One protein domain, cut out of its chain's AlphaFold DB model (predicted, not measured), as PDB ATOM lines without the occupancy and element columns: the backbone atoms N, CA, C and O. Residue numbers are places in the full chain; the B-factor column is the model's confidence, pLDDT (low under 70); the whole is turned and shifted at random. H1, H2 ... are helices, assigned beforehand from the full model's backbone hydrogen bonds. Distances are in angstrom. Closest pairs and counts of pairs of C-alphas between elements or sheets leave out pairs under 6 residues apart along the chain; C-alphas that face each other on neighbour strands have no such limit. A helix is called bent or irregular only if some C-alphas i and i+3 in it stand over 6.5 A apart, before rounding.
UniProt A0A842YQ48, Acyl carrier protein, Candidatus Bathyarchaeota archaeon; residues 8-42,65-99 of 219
ATOM      1  N   SER A   8      34.160  -9.941  27.591       87.56
ATOM      2  CA  SER A   8      35.469  -9.621  28.199       87.56
ATOM      3  C   SER A   8      36.562 -10.664  27.910       87.56
ATOM      4  O   SER A   8      37.747 -10.348  27.875       87.56
ATOM      5  N   ARG A   9      36.167 -11.919  27.647       90.00
ATOM      6  CA  ARG A   9      37.083 -13.039  27.371       90.00
ATOM      7  C   ARG A   9      37.475 -13.147  25.897       90.00
ATOM      8  O   ARG A   9      38.271 -14.015  25.549       90.00
ATOM      9  N   SER A  10      36.916 -12.303  25.026       90.44
ATOM     10  CA  SER A  10      37.173 -12.320  23.588       90.44
ATOM     11  C   SER A  10      37.470 -10.916  23.064       90.44
ATOM     12  O   SER A  10      36.584 -10.072  22.892       90.44
ATOM     13  N   ALA A  11      38.744 -10.688  22.743       86.62
ATOM     14  CA  ALA A  11      39.192  -9.455  22.105       86.62
ATOM     15  C   ALA A  11      38.526  -9.244  20.732       86.62
ATOM     16  O   ALA A  11      38.175  -8.118  20.388       86.62
ATOM     17  N   GLU A  12      38.285 -10.320  19.978       90.12
ATOM     18  CA  GLU A  12      37.634 -10.269  18.662       90.12
ATOM     19  C   GLU A  12      36.179  -9.797  18.748       90.12
ATOM     20  O   GLU A  12      35.757  -8.913  17.995       90.12
ATOM     21  N   LEU A  13      35.406 -10.335  19.697       86.81
ATOM     22  CA  LEU A  13      34.024  -9.903  19.915       86.81
ATOM     23  C   LEU A  13      33.976  -8.452  20.386       86.81
ATOM     24  O   LEU A  13      33.178  -7.667  19.877       86.81
ATOM     25  N   THR A  14      34.872  -8.073  21.297       85.81
ATOM     26  CA  THR A  14      34.987  -6.691  21.776       85.81
ATOM     27  C   THR A  14      35.301  -5.727  20.627       85.81
ATOM     28  O   THR A  14      34.636  -4.700  20.482       85.81
ATOM     29  N   ALA A  15      36.257  -6.075  19.760       86.19
ATOM     30  CA  ALA A  15      36.593  -5.295  18.571       86.19
ATOM     31  C   ALA A  15      35.416  -5.206  17.586       86.19
ATOM     32  O   ALA A  15      35.169  -4.144  17.016       86.19
ATOM     33  N   THR A  16      34.643  -6.283  17.434       87.75
ATOM     34  CA  THR A  16      33.450  -6.315  16.579       87.75
ATOM     35  C   THR A  16      32.367  -5.357  17.084       87.75
ATOM     36  O   THR A  16      31.875  -4.527  16.318       87.75
ATOM     37  N   PHE A  17      32.039  -5.402  18.382       86.19
ATOM     38  CA  PHE A  17      31.066  -4.489  18.994       86.19
ATOM     39  C   PHE A  17      31.509  -3.023  18.896       86.19
ATOM     40  O   PHE A  17      30.718  -2.167  18.492       86.19
ATOM     41  N   LYS A  18      32.788  -2.736  19.171       84.56
ATOM     42  CA  LYS A  18      33.363  -1.393  18.986       84.56
ATOM     43  C   LYS A  18      33.306  -0.953  17.519       84.56
ATOM     44  O   LYS A  18      32.946   0.188  17.229       84.56
ATOM     45  N   GLY A  19      33.578  -1.863  16.581       84.12
ATOM     46  CA  GLY A  19      33.479  -1.627  15.139       84.12
ATOM     47  C   GLY A  19      32.072  -1.224  14.690       84.12
ATOM     48  O   GLY A  19      31.927  -0.309  13.874       84.12
ATOM     49  N   TRP A  20      31.039  -1.832  15.286       87.56
ATOM     50  CA  TRP A  20      29.625  -1.488  15.077       87.56
ATOM     51  C   TRP A  20      29.214  -0.127  15.648       87.56
ATOM     52  O   TRP A  20      28.079   0.304  15.420       87.56
ATOM     53  N   GLY A  21      30.108   0.548  16.370       83.88
ATOM     54  CA  GLY A  21      29.817   1.797  17.060       83.88
ATOM     55  C   GLY A  21      29.066   1.597  18.375       83.88
ATOM     56  O   GLY A  21      28.526   2.570  18.893       83.88
ATOM     57  N   ALA A  22      28.990   0.367  18.902       86.25
ATOM     58  CA  ALA A  22      28.353   0.102  20.187       86.25
ATOM     59  C   ALA A  22      29.257   0.585  21.326       86.25
ATOM     60  O   ALA A  22      30.431   0.220  21.403       86.25
ATOM     61  N   GLY A  23      28.699   1.408  22.209       85.38
ATOM     62  CA  GLY A  23      29.325   1.774  23.466       85.38
ATOM     63  C   GLY A  23      29.312   0.599  24.436       85.38
ATOM     64  O   GLY A  23      28.409  -0.241  24.429       85.38
ATOM     65  N   THR A  24      30.334   0.544  25.273       86.06
ATOM     66  CA  THR A  24      30.446  -0.410  26.368       86.06
ATOM     67  C   THR A  24      30.073   0.251  27.693       86.06
ATOM     68  O   THR A  24      30.028   1.474  27.804       86.06
ATOM     69  N   ILE A  25      29.767  -0.584  28.683       91.06
ATOM     70  CA  ILE A  25      29.562  -0.200  30.084       91.06
ATOM     71  C   ILE A  25      30.443  -1.098  30.945       91.06
ATOM     72  O   ILE A  25      30.732  -2.230  30.529       91.06
ATOM     73  N   GLN A  26      30.838  -0.612  32.112       91.12
ATOM     74  CA  GLN A  26      31.564  -1.383  33.118       91.12
ATOM     75  C   GLN A  26      30.592  -2.123  34.047       91.12
ATOM     76  O   GLN A  26      29.374  -1.937  33.971       91.12
ATOM     77  N   GLU A  27      31.116  -3.000  34.902       92.44
ATOM     78  CA  GLU A  27      30.312  -3.702  35.905       92.44
ATOM     79  C   GLU A  27      29.662  -2.713  36.875       92.44
ATOM     80  O   GLU A  27      28.475  -2.844  37.173       92.44
ATOM     81  N   GLN A  28      30.398  -1.682  37.295       93.31
ATOM     82  CA  GLN A  28      29.879  -0.676  38.221       93.31
ATOM     83  C   GLN A  28      28.639   0.033  37.662       93.31
ATOM     84  O   GLN A  28      27.633   0.128  38.358       93.31
ATOM     85  N   ASP A  29      28.657   0.421  36.383       92.31
ATOM     86  CA  ASP A  29      27.507   1.060  35.725       92.31
ATOM     87  C   ASP A  29      26.251   0.172  35.770       92.31
ATOM     88  O   ASP A  29      25.125   0.654  35.906       92.31
ATOM     89  N   LEU A  30      26.432  -1.149  35.632       93.12
ATOM     90  CA  LEU A  30      25.340  -2.116  35.714       93.12
ATOM     91  C   LEU A  30      24.813  -2.239  37.150       93.12
ATOM     92  O   LEU A  30      23.597  -2.291  37.344       93.12
ATOM     93  N   LEU A  31      25.711  -2.310  38.135       95.06
ATOM     94  CA  LEU A  31      25.346  -2.421  39.548       95.06
ATOM     95  C   LEU A  31      24.619  -1.169  40.040       95.06
ATOM     96  O   LEU A  31      23.598  -1.291  40.716       95.06
ATOM     97  N   ASP A  32      25.071   0.013  39.629       95.50
ATOM     98  CA  ASP A  32      24.425   1.284  39.952       95.50
ATOM     99  C   ASP A  32      23.022   1.354  39.340       95.50
ATOM    100  O   ASP A  32      22.052   1.691  40.019       95.50
ATOM    101  N   ALA A  33      22.877   0.957  38.072       93.81
ATOM    102  CA  ALA A  33      21.574   0.902  37.414       93.81
ATOM    103  C   ALA A  33      20.615  -0.093  38.088       93.81
ATOM    104  O   ALA A  33      19.423   0.188  38.233       93.81
ATOM    105  N   LEU A  34      21.126  -1.244  38.530       94.69
ATOM    106  CA  LEU A  34      20.348  -2.225  39.281       94.69
ATOM    107  C   LEU A  34      19.915  -1.668  40.641       94.69
ATOM    108  O   LEU A  34      18.753  -1.807  41.020       94.69
ATOM    109  N   GLN A  35      20.825  -1.013  41.362       95.38
ATOM    110  CA  GLN A  35      20.519  -0.369  42.633       95.38
ATOM    111  C   GLN A  35      19.423   0.692  42.467       95.38
ATOM    112  O   GLN A  35      18.469   0.701  43.245       95.38
ATOM    113  N   LEU A  36      19.518   1.536  41.435       92.75
ATOM    114  CA  LEU A  36      18.494   2.534  41.109       92.75
ATOM    115  C   LEU A  36      17.141   1.881  40.807       92.75
ATOM    116  O   LEU A  36      16.123   2.297  41.357       92.75
ATOM    117  N   SER A  37      17.131   0.813  40.004       93.06
ATOM    118  CA  SER A  37      15.914   0.056  39.686       93.06
ATOM    119  C   SER A  37      15.244  -0.511  40.944       93.06
ATOM    120  O   SER A  37      14.026  -0.409  41.090       93.06
ATOM    121  N   ILE A  38      16.028  -1.039  41.894       93.06
ATOM    122  CA  ILE A  38      15.522  -1.549  43.179       93.06
ATOM    123  C   ILE A  38      14.952  -0.414  44.029       93.06
ATOM    124  O   ILE A  38      13.845  -0.544  44.552       93.06
ATOM    125  N   GLN A  39      15.667   0.706  44.153       91.06
ATOM    126  CA  GLN A  39      15.194   1.864  44.920       91.06
ATOM    127  C   GLN A  39      13.876   2.424  44.368       91.06
ATOM    128  O   GLN A  39      13.034   2.880  45.136       91.06
ATOM    129  N   GLN A  40      13.680   2.333  43.053       87.44
ATOM    130  CA  GLN A  40      12.490   2.810  42.348       87.44
ATOM    131  C   GLN A  40      11.423   1.724  42.129       87.44
ATOM    132  O   GLN A  40      10.409   1.976  41.482       87.44
ATOM    133  N   SER A  41      11.635   0.506  42.641       86.69
ATOM    134  CA  SER A  41      10.710  -0.625  42.462       86.69
ATOM    135  C   SER A  41       9.429  -0.510  43.288       86.69
ATOM    136  O   SER A  41       8.432  -1.158  42.967       86.69
ATOM    137  N   SER A  42       9.438   0.333  44.320       80.12
ATOM    138  CA  SER A  42       8.257   0.620  45.126       80.12
ATOM    139  C   SER A  42       7.407   1.701  44.454       80.12
ATOM    140  O   SER A  42       7.951   2.743  44.084       80.12
ATOM    141  N   GLN A  65      11.983   0.584  35.515       89.00
ATOM    142  CA  GLN A  65      12.391   0.003  34.237       89.00
ATOM    143  C   GLN A  65      13.437   0.885  33.557       89.00
ATOM    144  O   GLN A  65      13.123   1.863  32.881       89.00
ATOM    145  N   LEU A  66      14.699   0.492  33.699       89.31
ATOM    146  CA  LEU A  66      15.841   1.226  33.165       89.31
ATOM    147  C   LEU A  66      16.519   0.439  32.037       89.31
ATOM    148  O   LEU A  66      16.607  -0.789  32.073       89.31
ATOM    149  N   MET A  67      17.034   1.154  31.034       89.44
ATOM    150  CA  MET A  67      17.872   0.594  29.972       89.44
ATOM    151  C   MET A  67      19.215   1.318  29.954       89.44
ATOM    152  O   MET A  67      19.266   2.536  29.802       89.44
ATOM    153  N   VAL A  68      20.306   0.562  30.076       91.12
ATOM    154  CA  VAL A  68      21.682   1.078  30.068       91.12
ATOM    155  C   VAL A  68      22.480   0.530  28.887       91.12
ATOM    156  O   VAL A  68      22.107  -0.471  28.277       91.12
ATOM    157  N   GLY A  69      23.587   1.195  28.547       88.31
ATOM    158  CA  GLY A  69      24.498   0.741  27.486       88.31
ATOM    159  C   GLY A  69      24.086   1.099  26.056       88.31
ATOM    160  O   GLY A  69      24.575   0.493  25.110       88.31
ATOM    161  N   LEU A  70      23.224   2.105  25.874       88.88
ATOM    162  CA  LEU A  70      22.803   2.587  24.546       88.88
ATOM    163  C   LEU A  70      23.742   3.630  23.925       88.88
ATOM    164  O   LEU A  70      23.426   4.198  22.877       88.88
ATOM    165  N   LYS A  71      24.888   3.889  24.560       85.38
ATOM    166  CA  LYS A  71      25.891   4.834  24.069       85.38
ATOM    167  C   LYS A  71      26.444   4.369  22.724       85.38
ATOM    168  O   LYS A  71      26.582   3.168  22.488       85.38
ATOM    169  N   THR A  72      26.811   5.313  21.865       86.81
ATOM    170  CA  THR A  72      27.550   5.021  20.635       86.81
ATOM    171  C   THR A  72      28.888   5.742  20.612       86.81
ATOM    172  O   THR A  72      29.024   6.835  21.153       86.81
ATOM    173  N   SER A  73      29.901   5.106  20.020       82.19
ATOM    174  CA  SER A  73      31.239   5.695  19.827       82.19
ATOM    175  C   SER A  73      31.382   6.453  18.504       82.19
ATOM    176  O   SER A  73      32.427   7.032  18.229       82.19
ATOM    177  N   LYS A  74      30.344   6.402  17.668       83.81
ATOM    178  CA  LYS A  74      30.238   7.066  16.371       83.81
ATOM    179  C   LYS A  74      28.876   7.738  16.281       83.81
ATOM    180  O   LYS A  74      27.923   7.295  16.936       83.81
ATOM    181  N   ALA A  75      28.767   8.746  15.420       85.12
ATOM    182  CA  ALA A  75      27.494   9.378  15.116       85.12
ATOM    183  C   ALA A  75      26.459   8.337  14.654       85.12
ATOM    184  O   ALA A  75      26.762   7.413  13.888       85.12
ATOM    185  N   LEU A  76      25.206   8.496  15.091       87.12
ATOM    186  CA  LEU A  76      24.130   7.627  14.625       87.12
ATOM    187  C   LEU A  76      23.835   7.825  13.140       87.12
ATOM    188  O   LEU A  76      23.355   6.891  12.512       87.12
ATOM    189  N   SER A  77      24.157   8.972  12.545       82.94
ATOM    190  CA  SER A  77      24.041   9.200  11.101       82.94
ATOM    191  C   SER A  77      25.032   8.358  10.284       82.94
ATOM    192  O   SER A  77      24.680   7.921   9.188       82.94
ATOM    193  N   ASP A  78      26.208   8.025  10.839       83.38
ATOM    194  CA  ASP A  78      27.275   7.293  10.143       83.38
ATOM    195  C   ASP A  78      26.753   5.953   9.574       83.38
ATOM    196  O   ASP A  78      26.231   5.110  10.325       83.38
ATOM    197  N   PRO A  79      26.878   5.712   8.252       84.62
ATOM    198  CA  PRO A  79      26.540   4.441   7.628       84.62
ATOM    199  C   PRO A  79      27.281   3.239   8.209       84.62
ATOM    200  O   PRO A  79      26.800   2.130   8.021       84.62
ATOM    201  N   SER A  80      28.417   3.413   8.890       83.56
ATOM    202  CA  SER A  80      29.195   2.354   9.547       83.56
ATOM    203  C   SER A  80      28.634   1.938  10.915       83.56
ATOM    204  O   SER A  80      28.901   0.823  11.371       83.56
ATOM    205  N   THR A  81      27.793   2.770  11.536       88.56
ATOM    206  CA  THR A  81      27.122   2.465  12.807       88.56
ATOM    207  C   THR A  81      26.030   1.414  12.591       88.56
ATOM    208  O   THR A  81      25.087   1.615  11.818       88.56
ATOM    209  N   ARG A  82      26.155   0.271  13.274       88.12
ATOM    210  CA  ARG A  82      25.316  -0.935  13.101       88.12
ATOM    211  C   ARG A  82      24.441  -1.255  14.321       88.12
ATOM    212  O   ARG A  82      23.792  -2.299  14.336       88.12
ATOM    213  N   VAL A  83      24.395  -0.387  15.335       90.62
ATOM    214  CA  VAL A  83      23.554  -0.610  16.523       90.62
ATOM    215  C   VAL A  83      22.067  -0.658  16.157       90.62
ATOM    216  O   VAL A  83      21.574   0.150  15.367       90.62
ATOM    217  N   ARG A  84      21.325  -1.615  16.727       88.44
ATOM    218  CA  ARG A  84      19.927  -1.872  16.330       88.44
ATOM    219  C   ARG A  84      18.967  -0.749  16.724       88.44
ATOM    220  O   ARG A  84      17.997  -0.512  16.013       88.44
ATOM    221  N   TRP A  85      19.261  -0.034  17.805       89.06
ATOM    222  CA  TRP A  85      18.459   1.092  18.291       89.06
ATOM    223  C   TRP A  85      18.702   2.399  17.524       89.06
ATOM    224  O   TRP A  85      18.044   3.391  17.810       89.06
ATOM    225  N   LYS A  86      19.578   2.420  16.505       88.94
ATOM    226  CA  LYS A  86      19.885   3.623  15.704       88.94
ATOM    227  C   LYS A  86      18.643   4.318  15.126       88.94
ATOM    228  O   LYS A  86      18.682   5.521  14.918       88.94
ATOM    229  N   ARG A  87      17.558   3.593  14.834       87.69
ATOM    230  CA  ARG A  87      16.309   4.161  14.281       87.69
ATOM    231  C   ARG A  87      15.203   4.377  15.320       87.69
ATOM    232  O   ARG A  87      14.103   4.765  14.945       87.69
ATOM    233  N   ASP A  88      15.464   4.089  16.591       91.12
ATOM    234  CA  ASP A  88      14.487   4.300  17.657       91.12
ATOM    235  C   ASP A  88      14.310   5.806  17.898       91.12
ATOM    236  O   ASP A  88      15.294   6.535  18.039       91.12
ATOM    237  N   ALA A  89      13.062   6.279  17.943       87.69
ATOM    238  CA  ALA A  89      12.752   7.699  18.119       87.69
ATOM    239  C   ALA A  89      13.310   8.265  19.436       87.69
ATOM    240  O   ALA A  89      13.676   9.436  19.500       87.69
ATOM    241  N   ARG A  90      13.463   7.428  20.472       87.06
ATOM    242  CA  ARG A  90      14.055   7.825  21.762       87.06
ATOM    243  C   ARG A  90      15.539   8.168  21.651       87.06
ATOM    244  O   ARG A  90      16.093   8.786  22.550       87.06
ATOM    245  N   MET A  91      16.188   7.797  20.548       88.50
ATOM    246  CA  MET A  91      17.579   8.149  20.267       88.50
ATOM    247  C   MET A  91      17.712   9.494  19.538       88.50
ATOM    248  O   MET A  91      18.798   9.811  19.057       88.50
ATOM    249  N   ALA A  92      16.645  10.300  19.451       86.19
ATOM    250  CA  ALA A  92      16.670  11.620  18.813       86.19
ATOM    251  C   ALA A  92      17.800  12.518  19.343       86.19
ATOM    252  O   ALA A  92      18.455  13.190  18.554       86.19
ATOM    253  N   ILE A  93      18.098  12.461  20.647       83.38
ATOM    254  CA  ILE A  93      19.213  13.211  21.252       83.38
ATOM    255  C   ILE A  93      20.544  12.851  20.574       83.38
ATOM    256  O   ILE A  93      21.274  13.739  20.156       83.38
ATOM    257  N   TYR A  94      20.822  11.565  20.346       83.00
ATOM    258  CA  TYR A  94      22.041  11.120  19.657       83.00
ATOM    259  C   TYR A  94      22.081  11.502  18.168       83.00
ATOM    260  O   TYR A  94      23.164  11.662  17.603       83.00
ATOM    261  N   HIS A  95      20.925  11.641  17.509       83.00
ATOM    262  CA  HIS A  95      20.854  12.150  16.131       83.00
ATOM    263  C   HIS A  95      21.110  13.653  16.062       83.00
ATOM    264  O   HIS A  95      21.762  14.112  15.128       83.00
ATOM    265  N   ASN A  96      20.650  14.394  17.070       78.56
ATOM    266  CA  ASN A  96      20.820  15.841  17.158       78.56
ATOM    267  C   ASN A  96      22.231  16.225  17.634       78.56
ATOM    268  O   ASN A  96      22.774  17.236  17.197       78.56
ATOM    269  N   ASP A  97      22.863  15.391  18.465       67.94
ATOM    270  CA  ASP A  97      24.244  15.590  18.913       67.94
ATOM    271  C   ASP A  97      25.287  15.092  17.895       67.94
ATOM    272  O   ASP A  97      26.396  15.621  17.836       67.94
ATOM    273  N   GLY A  98      24.946  14.122  17.036       54.69
ATOM    274  CA  GLY A  98      25.860  13.493  16.066       54.69
ATOM    275  C   GLY A  98      26.357  14.383  14.916       54.69
ATOM    276  O   GLY A  98      27.192  13.938  14.132       54.69
ATOM    277  N   GLY A  99      25.877  15.625  14.811       48.59
ATOM    278  CA  GLY A  99      26.432  16.662  13.928       48.59
ATOM    279  C   GLY A  99      27.471  17.568  14.603       48.59
ATOM    280  O   GLY A  99      28.145  18.334  13.922       48.59
TER     281      GLY A  99
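What this domain is: This is residues 8 to 42 and 65 to 99 of the 219 residues of the protein "Acyl carrier protein" of Candidatus Bathyarchaeota archaeon (UniProt A0A842YQ48). Four short helices are set apart from one another in a loose, flat arrangement: H1, H2 and H4 lie at the corners of a triangle, and short H3 lies near H4. A long stretch with no named element, residues 65 to 83, runs from near the H2 end through the middle of the model and on to H3, and residues 8 to 13 stick out at the H1 corner. The printed part has 70 residues, 35 of them in the named helices H1, H2, H3 and H4, in that order along the chain, with no named strand, and its class is all helix. It is loose, with a radius of gyration of the C-alphas of 14.1 A, and its C-alphas span 42 by 33 by 16 A.

How they stand to each other: From the first printed residue, residues 8 to 13 stand free, of which 11 to 13 belong to H1, residues 11 to 19. A short link of 7 residues joins H1 to H2, residues 27 to 39, yet H1 and H2 are apart. H2 is also apart from H3, residues 84 to 87, and from H4, residues 89 to 97. H1 is apart from H3 and from H4 as well. H3 and H4 are joined by a tight link of 1 residue and are close but not clearly touching; their closest C-alphas, those of Trp 85 and Met 91, are 7.4 A apart. In H1 and H2 every O i to N i+4 pair is within hydrogen-bond range; in H4 it is 3 of 5, and H3 is too short for such a pair, with 0 of its 1 O i to N i+3 pair within range.

Where its parts are: H1 runs from Ala 11, C-alpha at (39.192, -9.455, 22.105), to Gly 19 and is 11.9 A long from first to last C-alpha. H2, Glu 27 to Gln 39, is the longest helix with 13 residues and 18.5 A; its last C-alpha is at (15.194, 1.864, 44.920). H3, Arg 84 to Arg 87, is irregular, with C-alphas 84 and 87 7.3 A apart. H4, Ala 89 to Asp 97, is 14.0 A long and irregular, with C-alphas 90 and 93 7.5 A apart; its last C-alpha is at (24.244, 15.590, 18.913).

The domain as a whole: The two C-alphas farthest apart, those of Ser 42 and Pro 79, are 41.9 A apart. Residues 43 to 64 are not printed, and C-alphas 42 and 65 are 11.7 A apart across this cut, which lies in the link from H2 to H3. Of the links that are printed whole, no link is long. The mean pLDDT of the printed part is 86.7, and residues 97 to 99 are under 70.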